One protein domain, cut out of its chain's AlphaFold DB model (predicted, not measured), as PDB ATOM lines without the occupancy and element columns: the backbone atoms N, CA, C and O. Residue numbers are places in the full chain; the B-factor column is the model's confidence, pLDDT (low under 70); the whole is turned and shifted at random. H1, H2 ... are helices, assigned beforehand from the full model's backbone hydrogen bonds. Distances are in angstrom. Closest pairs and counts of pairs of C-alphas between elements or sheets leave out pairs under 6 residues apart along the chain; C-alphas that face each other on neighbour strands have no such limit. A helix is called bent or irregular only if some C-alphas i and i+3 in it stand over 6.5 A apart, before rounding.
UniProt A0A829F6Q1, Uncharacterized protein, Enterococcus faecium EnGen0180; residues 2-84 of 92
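This is residues 2 to 84 of the 92 residues of an uncharacterized protein of Enterococcus faecium EnGen0180 (UniProt A0A829F6Q1). Three short helices sit loosely at one end of a drawn-out model: H1 lies off to one side, while H2 and H3 make an open L with the link of residues 37 to 47 at its bend. From H3 a long tail with no named element, residues 57 to 84, runs far away from the helices and folds back on itself at its end, where residues 77 to 82 stand free. The printed part has 83 residues with three named helices in the order H1, H2, H3 and no named strand; the class is all helix, though under half of the residues, 34 of 83, are in named elements. The whole is extended, with a radius of gyration of the C-alphas of 21.0 A, and it is elongated, spanning 65 by 37 by 26 A.

Start at H1, residues 3 to 12, and look for its neighbours: it touches no helix, and residues 2 to 11 stand free. Read on to H2, residues 22 to 36, which is apart from H1 although it follows it in the chain. Next comes H3, residues 48 to 56; it is apart from H1, and H2 and H3 are only just apart, their closest C-alphas being 8.3 A from each other. Beyond it you find that residues 53 to 74, of which 53 to 56 belong to H3, stand free. Check the backbone O and N atoms inside H1, H2 and H3: every O i to N i+4 pair is within hydrogen-bond range.

Find C-alpha 3 at (14.916, 43.730, -13.672); from there H1 runs 13.0 A to C-alpha 12. It is neither bent nor irregular, but only just: C-alphas 9 and 12 are 6.0 A apart. Then find C-alpha 22 at (15.358, 19.837, -25.127), where H2, the longest helix with 15 residues, begins its 20.6 A to C-alpha 36; its y values rise along the way. H3 has 9 residues and runs 12.3 A from C-alpha 48 to C-alpha 56 at (27.893, 44.611, -32.022), mostly along x.

The two C-alphas farthest apart are those of His 45 and Lys 79, at 65.8 A, and the first and last printed C-alphas, of Glu 2 and Lys 84, are 36.6 A apart. The printed part has no cut. The link from H1 to H2, 9 residues, is short, and that from H2 to H3, 11 residues, is long. The C-alphas of residues 57 to 84 lie 15 to 43 A from the mean of the C-alphas. In the B-factor column, mean pLDDT of the printed part is 83.2; look for low values, under 70, at residues 2 to 11 and residue 71.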
ATOM      1  N   GLU A   2      18.177  43.581 -10.978       51.06
ATOM      2  CA  GLU A   2      18.078  42.417 -11.883       51.06
ATOM      3  C   GLU A   2      16.768  42.410 -12.714       51.06
ATOM      4  O   GLU A   2      16.182  41.370 -13.006       51.06
ATOM      5  N   ASN A   3      16.258  43.588 -13.091       55.16
ATOM      6  CA  ASN A   3      14.916  43.730 -13.672       55.16
ATOM      7  C   ASN A   3      14.789  43.048 -15.046       55.16
ATOM      8  O   ASN A   3      13.701  42.616 -15.419       55.16
ATOM      9  N   LYS A   4      15.901  42.881 -15.775       57.34
ATOM     10  CA  LYS A   4      15.929  42.147 -17.051       57.34
ATOM     11  C   LYS A   4      15.754  40.632 -16.869       57.34
ATOM     12  O   LYS A   4      15.075  40.008 -17.676       57.34
ATOM     13  N   VAL A   5      16.291  40.042 -15.797       54.03
ATOM     14  CA  VAL A   5      16.110  38.601 -15.514       54.03
ATOM     15  C   VAL A   5      14.707  38.331 -14.963       54.03
ATOM     16  O   VAL A   5      14.113  37.293 -15.254       54.03
ATOM     17  N   GLY A   6      14.140  39.290 -14.222       57.19
ATOM     18  CA  GLY A   6      12.720  39.286 -13.873       57.19
ATOM     19  C   GLY A   6      11.826  39.343 -15.114       57.19
ATOM     20  O   GLY A   6      10.868  38.583 -15.205       57.19
ATOM     21  N   TYR A   7      12.160  40.174 -16.109       67.06
ATOM     22  CA  TYR A   7      11.368  40.280 -17.336       67.06
ATOM     23  C   TYR A   7      11.204  38.929 -18.046       67.06
ATOM     24  O   TYR A   7      10.075  38.545 -18.341       67.06
ATOM     25  N   VAL A   8      12.295  38.182 -18.242       63.97
ATOM     26  CA  VAL A   8      12.241  36.855 -18.879       63.97
ATOM     27  C   VAL A   8      11.382  35.889 -18.056       63.97
ATOM     28  O   VAL A   8      10.500  35.224 -18.589       63.97
ATOM     29  N   ARG A   9      11.570  35.844 -16.734       59.75
ATOM     30  CA  ARG A   9      10.820  34.916 -15.872       59.75
ATOM     31  C   ARG A   9       9.329  35.242 -15.760       59.75
ATOM     32  O   ARG A   9       8.530  34.319 -15.708       59.75
ATOM     33  N   TYR A  10       8.957  36.520 -15.720       64.69
ATOM     34  CA  TYR A  10       7.575  36.931 -15.448       64.69
ATOM     35  C   TYR A  10       6.759  37.269 -16.699       64.69
ATOM     36  O   TYR A  10       5.541  37.118 -16.668       64.69
ATOM     37  N   ASN A  11       7.395  37.721 -17.784       68.75
ATOM     38  CA  ASN A  11       6.692  38.131 -19.006       68.75
ATOM     39  C   ASN A  11       6.887  37.154 -20.165       68.75
ATOM     40  O   ASN A  11       5.975  37.011 -20.969       68.75
ATOM     41  N   PHE A  12       8.045  36.492 -20.256       72.56
ATOM     42  CA  PHE A  12       8.324  35.551 -21.345       72.56
ATOM     43  C   PHE A  12       7.842  34.130 -21.005       72.56
ATOM     44  O   PHE A  12       7.230  33.466 -21.828       72.56
ATOM     45  N   PHE A  13       8.020  33.692 -19.754       72.88
ATOM     46  CA  PHE A  13       7.503  32.410 -19.251       72.88
ATOM     47  C   PHE A  13       6.368  32.596 -18.240       72.88
ATOM     48  O   PHE A  13       6.380  32.027 -17.150       72.88
ATOM     49  N   SER A  14       5.366  33.406 -18.590       70.75
ATOM     50  CA  SER A  14       4.189  33.614 -17.731       70.75
ATOM     51  C   SER A  14       3.388  32.326 -17.484       70.75
ATOM     52  O   SER A  14       2.629  32.240 -16.521       70.75
ATOM     53  N   SER A  15       3.557  31.321 -18.345       75.56
ATOM     54  CA  SER A  15       3.071  29.956 -18.169       75.56
ATOM     55  C   SER A  15       4.222  28.960 -18.294       75.56
ATOM     56  O   SER A  15       5.226  29.216 -18.961       75.56
ATOM     57  N   THR A  16       4.079  27.802 -17.647       77.44
ATOM     58  CA  THR A  16       5.050  26.714 -17.778       77.44
ATOM     59  C   THR A  16       5.088  26.234 -19.234       77.44
ATOM     60  O   THR A  16       4.048  25.804 -19.743       77.44
ATOM     61  N   PRO A  17       6.249  26.271 -19.913       76.19
ATOM     62  CA  PRO A  17       6.350  25.815 -21.291       76.19
ATOM     63  C   PRO A  17       6.145  24.299 -21.376       76.19
ATOM     64  O   PRO A  17       6.685  23.533 -20.576       76.19
ATOM     65  N   ILE A  18       5.372  23.858 -22.369       79.31
ATOM     66  CA  ILE A  18       5.220  22.435 -22.686       79.31
ATOM     67  C   ILE A  18       6.353  22.060 -23.635       79.31
ATOM     68  O   ILE A  18       6.393  22.523 -24.773       79.31
ATOM     69  N   MET A  19       7.268  21.216 -23.168       87.12
ATOM     70  CA  MET A  19       8.401  20.749 -23.960       87.12
ATOM     71  C   MET A  19       8.284  19.258 -24.268       87.12
ATOM     72  O   MET A  19       7.948  18.457 -23.396       87.12
ATOM     73  N   LYS A  20       8.580  18.888 -25.517       87.44
ATOM     74  CA  LYS A  20       8.671  17.488 -25.955       87.44
ATOM     75  C   LYS A  20      10.051  16.910 -25.644       87.44
ATOM     76  O   LYS A  20      10.163  15.831 -25.072       87.44
ATOM     77  N   ASP A  21      11.087  17.652 -26.011       93.31
ATOM     78  CA  ASP A  21      12.492  17.363 -25.753       93.31
ATOM     79  C   ASP A  21      13.283  18.682 -25.728       93.31
ATOM     80  O   ASP A  21      12.776  19.738 -26.116       93.31
ATOM     81  N   PHE A  22      14.523  18.638 -25.238       91.81
ATOM     82  CA  PHE A  22      15.358  19.837 -25.127       91.81
ATOM     83  C   PHE A  22      15.715  20.447 -26.485       91.81
ATOM     84  O   PHE A  22      15.814  21.666 -26.586       91.81
ATOM     85  N   ALA A  23      15.910  19.629 -27.521       93.19
ATOM     86  CA  ALA A  23      16.336  20.116 -28.829       93.19
ATOM     87  C   ALA A  23      15.240  20.971 -29.482       93.19
ATOM     88  O   ALA A  23      15.463  22.143 -29.775       93.19
ATOM     89  N   SER A  24      14.033  20.417 -29.600       91.19
ATOM     90  CA  SER A  24      12.864  21.111 -30.153       91.19
ATOM     91  C   SER A  24      12.483  22.352 -29.349       91.19
ATOM     92  O   SER A  24      12.126  23.380 -29.925       91.19
ATOM     93  N   PHE A  25      12.594  22.290 -28.019       90.19
ATOM     94  CA  PHE A  25      12.345  23.446 -27.166       90.19
ATOM     95  C   PHE A  25      13.362  24.569 -27.405       90.19
ATOM     96  O   PHE A  25      12.968  25.725 -27.543       90.19
ATOM     97  N   ASN A  26      14.652  24.239 -27.508       91.62
ATOM     98  CA  ASN A  26      15.703  25.224 -27.767       91.62
ATOM     99  C   ASN A  26      15.537  25.898 -29.135       91.62
ATOM    100  O   ASN A  26      15.733  27.106 -29.241       91.62
ATOM    101  N   GLU A  27      15.157  25.141 -30.166       92.81
ATOM    102  CA  GLU A  27      14.880  25.692 -31.497       92.81
ATOM    103  C   GLU A  27      13.701  26.668 -31.469       92.81
ATOM    104  O   GLU A  27      13.823  27.798 -31.946       92.81
ATOM    105  N   ALA A  28      12.581  26.269 -30.858       89.88
ATOM    106  CA  ALA A  28      11.408  27.131 -30.720       89.88
ATOM    107  C   ALA A  28      11.740  28.416 -29.945       89.88
ATOM    108  O   ALA A  28      11.404  29.517 -30.387       89.88
ATOM    109  N   LEU A  29      12.472  28.281 -28.836       89.44
ATOM    110  CA  LEU A  29      12.901  29.399 -28.005       89.44
ATOM    111  C   LEU A  29      13.830  30.357 -28.762       89.44
ATOM    112  O   LEU A  29      13.707  31.573 -28.630       89.44
ATOM    113  N   ALA A  30      14.750  29.832 -29.575       91.62
ATOM    114  CA  ALA A  30      15.656  30.652 -30.375       91.62
ATOM    115  C   ALA A  30      14.900  31.511 -31.399       91.62
ATOM    116  O   ALA A  30      15.228  32.689 -31.570       91.62
ATOM    117  N   VAL A  31      13.875  30.952 -32.050       92.06
ATOM    118  CA  VAL A  31      13.013  31.692 -32.984       92.06
ATOM    119  C   VAL A  31      12.235  32.782 -32.249       92.06
ATOM    120  O   VAL A  31      12.254  33.939 -32.666       92.06
ATOM    121  N   GLU A  32      11.599  32.442 -31.130       89.62
ATOM    122  CA  GLU A  32      10.793  33.386 -30.355       89.62
ATOM    123  C   GLU A  32      11.629  34.558 -29.822       89.62
ATOM    124  O   GLU A  32      11.270  35.720 -30.009       89.62
ATOM    125  N   LEU A  33      12.802  34.275 -29.246       88.94
ATOM    126  CA  LEU A  33      13.721  35.306 -28.758       88.94
ATOM    127  C   LEU A  33      14.350  36.130 -29.883       88.94
ATOM    128  O   LEU A  33      14.758  37.264 -29.642       88.94
ATOM    129  N   SER A  34      14.460  35.582 -31.094       91.38
ATOM    130  CA  SER A  34      14.888  36.365 -32.256       91.38
ATOM    131  C   SER A  34      13.821  37.390 -32.633       91.38
ATOM    132  O   SER A  34      14.160  38.542 -32.879       91.38
ATOM    133  N   HIS A  35      12.540  37.010 -32.594       91.56
ATOM    134  CA  HIS A  35      11.432  37.935 -32.835       91.56
ATOM    135  C   HIS A  35      11.235  38.959 -31.702       91.56
ATOM    136  O   HIS A  35      10.944  40.115 -31.995       91.56
ATOM    137  N   ASP A  36      11.444  38.600 -30.424       90.06
ATOM    138  CA  ASP A  36      11.324  39.564 -29.305       90.06
ATOM    139  C   ASP A  36      12.298  40.749 -29.436       90.06
ATOM    140  O   ASP A  36      12.020  41.842 -28.940       90.06
ATOM    141  N   ARG A  37      13.413  40.591 -30.164       90.69
ATOM    142  CA  ARG A  37      14.354  41.698 -30.423       90.69
ATOM    143  C   ARG A  37      13.761  42.817 -31.277       90.69
ATOM    144  O   ARG A  37      14.296  43.922 -31.256       90.69
ATOM    145  N   GLU A  38      12.656  42.580 -31.975       95.06
ATOM    146  CA  GLU A  38      11.950  43.619 -32.736       95.06
ATOM    147  C   GLU A  38      11.048  44.500 -31.847       95.06
ATOM    148  O   GLU A  38      10.444  45.470 -32.305       95.06
ATOM    149  N   ARG A  39      10.963  44.210 -30.541       92.62
ATOM    150  CA  ARG A  39      10.228  45.033 -29.576       92.62
ATOM    151  C   ARG A  39      10.946  46.353 -29.284       92.62
ATOM    152  O   ARG A  39      12.172  46.447 -29.274       92.62
ATOM    153  N   ILE A  40      10.156  47.371 -28.944       93.25
ATOM    154  CA  ILE A  40      10.652  48.661 -28.455       93.25
ATOM    155  C   ILE A  40      11.231  48.499 -27.040       93.25
ATOM    156  O   ILE A  40      10.566  48.024 -26.116       93.25
ATOM    157  N   HIS A  41      12.470  48.945 -26.846       90.25
ATOM    158  CA  HIS A  41      13.139  48.987 -25.554       90.25
ATOM    159  C   HIS A  41      12.400  49.937 -24.598       90.25
ATOM    160  O   HIS A  41      12.240  51.120 -24.890       90.25
ATOM    161  N   TYR A  42      12.026  49.433 -23.417       83.81
ATOM    162  CA  TYR A  42      11.134  50.117 -22.467       83.81
ATOM    163  C   TYR A  42      11.604  51.517 -22.033       83.81
ATOM    164  O   TYR A  42      10.779  52.398 -21.837       83.81
ATOM    165  N   GLU A  43      12.916  51.715 -21.881       88.69
ATOM    166  CA  GLU A  43      13.507  52.993 -21.443       88.69
ATOM    167  C   GLU A  43      14.053  53.858 -22.586       88.69
ATOM    168  O   GLU A  43      13.952  55.079 -22.552       88.69
ATOM    169  N   LYS A  44      14.650  53.235 -23.608       88.50
ATOM    170  CA  LYS A  44      15.307  53.944 -24.713       88.50
ATOM    171  C   LYS A  44      14.353  54.285 -25.856       88.50
ATOM    172  O   LYS A  44      14.726  55.057 -26.727       88.50
ATOM    173  N   HIS A  45      13.152  53.701 -25.860       93.25
ATOM    174  CA  HIS A  45      12.106  53.919 -26.861       93.25
ATOM    175  C   HIS A  45      12.558  53.698 -28.319       93.25
ATOM    176  O   HIS A  45      12.020  54.301 -29.241       93.25
ATOM    177  N   VAL A  46      13.519  52.793 -28.523       94.81
ATOM    178  CA  VAL A  46      14.032  52.346 -29.833       94.81
ATOM    179  C   VAL A  46      13.929  50.827 -29.944       94.81
ATOM    180  O   VAL A  46      13.786  50.158 -28.920       94.81
ATOM    181  N   ILE A  47      14.010  50.264 -31.150       95.44
ATOM    182  CA  ILE A  47      13.969  48.808 -31.353       95.44
ATOM    183  C   ILE A  47      15.188  48.159 -30.672       95.44
ATOM    184  O   ILE A  47      16.311  48.659 -30.766       95.44
ATOM    185  N   ILE A  48      14.980  47.051 -29.951       93.94
ATOM    186  CA  ILE A  48      16.060  46.335 -29.246       93.94
ATOM    187  C   ILE A  48      17.134  45.854 -30.233       93.94
ATOM    188  O   ILE A  48      18.324  45.933 -29.929       93.94
ATOM    189  N   ASN A  49      16.735  45.403 -31.421       95.06
ATOM    190  CA  ASN A  49      17.643  44.989 -32.484       95.06
ATOM    191  C   ASN A  49      18.583  46.122 -32.952       95.06
ATOM    192  O   ASN A  49      19.757  45.869 -33.210       95.06
ATOM    193  N   ASP A  50      18.127  47.377 -32.978       95.50
ATOM    194  CA  ASP A  50      18.984  48.520 -33.336       95.50
ATOM    195  C   ASP A  50      20.070  48.767 -32.281       95.50
ATOM    196  O   ASP A  50      21.231  49.028 -32.612       95.50
ATOM    197  N   LEU A  51      19.715  48.625 -30.998       94.31
ATOM    198  CA  LEU A  51      20.681  48.686 -29.900       94.31
ATOM    199  C   LEU A  51      21.713  47.563 -30.023       94.31
ATOM    200  O   LEU A  51      22.907  47.821 -29.909       94.31
ATOM    201  N   TRP A  52      21.259  46.343 -30.318       92.81
ATOM    202  CA  TRP A  52      22.139  45.199 -30.537       92.81
ATOM    203  C   TRP A  52      23.108  45.428 -31.701       92.81
ATOM    204  O   TRP A  52      24.303  45.183 -31.562       92.81
ATOM    205  N   ASN A  53      22.622  45.934 -32.836       94.31
ATOM    206  CA  ASN A  53      23.466  46.228 -33.994       94.31
ATOM    207  C   ASN A  53      24.507  47.313 -33.693       94.31
ATOM    208  O   ASN A  53      25.626  47.224 -34.192       94.31
ATOM    209  N   THR A  54      24.151  48.291 -32.856       93.81
ATOM    210  CA  THR A  54      25.075  49.332 -32.389       93.81
ATOM    211  C   THR A  54      26.156  48.742 -31.483       93.81
ATOM    212  O   THR A  54      27.331  48.959 -31.722       93.81
ATOM    213  N   GLU A  55      25.792  47.946 -30.474       92.06
ATOM    214  CA  GLU A  55      26.771  47.340 -29.554       92.06
ATOM    215  C   GLU A  55      27.679  46.322 -30.255       92.06
ATOM    216  O   GLU A  55      28.848  46.171 -29.904       92.06
ATOM    217  N   LYS A  56      27.158  45.633 -31.275       92.56
ATOM    218  CA  LYS A  56      27.893  44.611 -32.022       92.56
ATOM    219  C   LYS A  56      29.166  45.147 -32.682       92.56
ATOM    220  O   LYS A  56      30.103  44.370 -32.852       92.56
ATOM    221  N   THR A  57      29.222  46.430 -33.045       91.69
ATOM    222  CA  THR A  57      30.431  47.028 -33.642       91.69
ATOM    223  C   THR A  57      31.581  47.159 -32.655       91.69
ATOM    224  O   THR A  57      32.734  47.197 -33.076       91.69
ATOM    225  N   ASP A  58      31.270  47.181 -31.360       93.62
ATOM    226  CA  ASP A  58      32.230  47.416 -30.284       93.62
ATOM    227  C   ASP A  58      32.657  46.105 -29.596       93.62
ATOM    228  O   ASP A  58      33.477  46.111 -28.674       93.62
ATOM    229  N   LEU A  59      32.110  44.962 -30.031       92.12
ATOM    230  CA  LEU A  59      32.456  43.650 -29.492       92.12
ATOM    231  C   LEU A  59      33.860  43.222 -29.926       92.12
ATOM    232  O   LEU A  59      34.263  43.363 -31.081       92.12
ATOM    233  N   LEU A  60      34.588  42.619 -28.989       92.00
ATOM    234  CA  LEU A  60      35.864  41.975 -29.275       92.00
ATOM    235  C   LEU A  60      35.650  40.708 -30.112       92.00
ATOM    236  O   LEU A  60      34.640  40.014 -29.973       92.00
ATOM    237  N   ALA A  61      36.637  40.384 -30.949       89.50
ATOM    238  CA  ALA A  61      36.672  39.103 -31.637       89.50
ATOM    239  C   ALA A  61      36.708  37.952 -30.621       89.50
ATOM    240  O   ALA A  61      37.320  38.063 -29.554       89.50
ATOM    241  N   LEU A  62      36.053  36.841 -30.964       88.38
ATOM    242  CA  LEU A  62      36.172  35.621 -30.176       88.38
ATOM    243  C   LEU A  62      37.629  35.131 -30.223       88.38
ATOM    244  O   LEU A  62      38.264  35.250 -31.273       88.38
ATOM    245  N   PRO A  63      38.169  34.594 -29.116       88.44
ATOM    246  CA  PRO A  63      39.483  33.965 -29.125       88.44
ATOM    247  C   PRO A  63      39.554  32.830 -30.155       88.44
ATOM    248  O   PRO A  63      38.586  32.090 -30.318       88.44
ATOM    249  N   ASP A  64      40.716  32.648 -30.788       89.81
ATOM    250  CA  ASP A  64      40.953  31.540 -31.732       89.81
ATOM    251  C   ASP A  64      40.899  30.163 -31.053       89.81
ATOM    252  O   ASP A  64      40.696  29.135 -31.698       89.81
ATOM    253  N   THR A  65      41.123  30.133 -29.741       88.25
ATOM    254  CA  THR A  65      41.057  28.925 -28.925       88.25
ATOM    255  C   THR A  65      39.701  28.819 -28.248       88.25
ATOM    256  O   THR A  65      39.311  29.730 -27.510       88.25
ATOM    257  N   ASP A  66      39.037  27.678 -28.424       84.38
ATOM    258  CA  ASP A  66      37.782  27.376 -27.743       84.38
ATOM    259  C   ASP A  66      37.917  27.499 -26.223       84.38
ATOM    260  O   ASP A  66      38.932  27.138 -25.618       84.38
ATOM    261  N   TYR A  67      36.849  27.982 -25.586       81.19
ATOM    262  CA  TYR A  67      36.775  28.014 -24.133       81.19
ATOM    263  C   TYR A  67      36.781  26.575 -23.586       81.19
ATOM    264  O   TYR A  67      35.894  25.791 -23.942       81.19
ATOM    265  N   PRO A  68      37.723  26.200 -22.700       80.38
ATOM    266  CA  PRO A  68      37.760  24.860 -22.133       80.38
ATOM    267  C   PRO A  68      36.576  24.678 -21.177       80.38
ATOM    268  O   PRO A  68      36.613  25.076 -20.013       80.38
ATOM    269  N   VAL A  69      35.497  24.071 -21.683       76.81
ATOM    270  CA  VAL A  69      34.234  23.857 -20.948       76.81
ATOM    271  C   VAL A  69      34.430  22.948 -19.727       76.81
ATOM    272  O   VAL A  69      33.654  22.996 -18.772       76.81
ATOM    273  N   PHE A  70      35.494  22.149 -19.722       72.75
ATOM    274  CA  PHE A  70      35.878  21.292 -18.614       72.75
ATOM    275  C   PHE A  70      37.367  21.450 -18.305       72.75
ATOM    276  O   PHE A  70      38.203  21.616 -19.192       72.75
ATOM    277  N   LYS A  71      37.692  21.385 -17.014       69.38
ATOM    278  CA  LYS A  71      39.064  21.302 -16.530       69.38
ATOM    279  C   LYS A  71      39.325  19.864 -16.115       69.38
ATOM    280  O   LYS A  71      38.723  19.384 -15.154       69.38
ATOM    281  N   GLU A  72      40.220  19.194 -16.821       71.31
ATOM    282  CA  GLU A  72      40.747  17.914 -16.365       71.31
ATOM    283  C   GLU A  72      41.755  18.170 -15.242       71.31
ATOM    284  O   GLU A  72      42.587  19.078 -15.313       71.31
ATOM    285  N   ILE A  73      41.634  17.417 -14.152       75.25
ATOM    286  CA  ILE A  73      42.530  17.513 -13.002       75.25
ATOM    287  C   ILE A  73      42.977  16.093 -12.691       75.25
ATOM    288  O   ILE A  73      42.140  15.234 -12.399       75.25
ATOM    289  N   GLU A  74      44.284  15.845 -12.733       77.00
ATOM    290  CA  GLU A  74      44.833  14.582 -12.256       77.00
ATOM    291  C   GLU A  74      44.598  14.468 -10.746       77.00
ATOM    292  O   GLU A  74      45.038  15.303  -9.953       77.00
ATOM    293  N   VAL A  75      43.877  13.425 -10.340       78.44
ATOM    294  CA  VAL A  75      43.581  13.133  -8.938       78.44
ATOM    295  C   VAL A  75      44.184  11.787  -8.568       78.44
ATOM    296  O   VAL A  75      43.998  10.787  -9.260       78.44
ATOM    297  N   LYS A  76      44.921  11.751  -7.457       79.00
ATOM    298  CA  LYS A  76      45.520  10.518  -6.946       79.00
ATOM    299  C   LYS A  76      44.569   9.848  -5.961       79.00
ATOM    300  O   LYS A  76      44.131  10.480  -5.001       79.00
ATOM    301  N   ALA A  77      44.283   8.568  -6.183       81.44
ATOM    302  CA  ALA A  77      43.502   7.774  -5.245       81.44
ATOM    303  C   ALA A  77      44.253   7.606  -3.912       81.44
ATOM    304  O   ALA A  77      45.486   7.497  -3.879       81.44
ATOM    305  N   ASN A  78      43.517   7.603  -2.799       80.12
ATOM    306  CA  ASN A  78      44.098   7.322  -1.487       80.12
ATOM    307  C   ASN A  78      44.479   5.828  -1.357       80.12
ATOM    308  O   ASN A  78      44.236   5.023  -2.253       80.12
ATOM    309  N   LYS A  79      45.065   5.429  -0.220       81.12
ATOM    310  CA  LYS A  79      45.456   4.026   0.046       81.12
ATOM    311  C   LYS A  79      44.281   3.029   0.054       81.12
ATOM    312  O   LYS A  79      44.521   1.829   0.061       81.12
ATOM    313  N   TYR A  80      43.044   3.524   0.061       83.75
ATOM    314  CA  TYR A  80      41.805   2.749  -0.001       83.75
ATOM    315  C   TYR A  80      41.151   2.799  -1.394       83.75
ATOM    316  O   TYR A  80      40.000   2.402  -1.539       83.75
ATOM    317  N   ASN A  81      41.869   3.275  -2.420       76.88
ATOM    318  CA  ASN A  81      41.376   3.470  -3.789       76.88
ATOM    319  C   ASN A  81      40.190   4.445  -3.916       76.88
ATOM    320  O   ASN A  81      39.465   4.419  -4.907       76.88
ATOM    321  N   GLU A  82      39.999   5.344  -2.952       83.31
ATOM    322  CA  GLU A  82      38.966   6.372  -3.034       83.31
ATOM    323  C   GLU A  82      39.518   7.639  -3.690       83.31
ATOM    324  O   GLU A  82      40.632   8.088  -3.394       83.31
ATOM    325  N   ILE A  83      38.693   8.264  -4.527       76.81
ATOM    326  CA  ILE A  83      38.947   9.581  -5.105       76.81
ATOM    327  C   ILE A  83      37.897  10.538  -4.542       76.81
ATOM    328  O   ILE A  83      36.706  10.390  -4.807       76.81
ATOM    329  N   LYS A  84      38.332  11.529  -3.757       73.75
ATOM    330  CA  LYS A  84      37.461  12.598  -3.249       73.75
ATOM    331  C   LYS A  84      37.714  13.874  -4.047       73.75
ATOM    332  O   LYS A  84      38.745  14.514  -3.870       73.75
TER     333      LYS A  84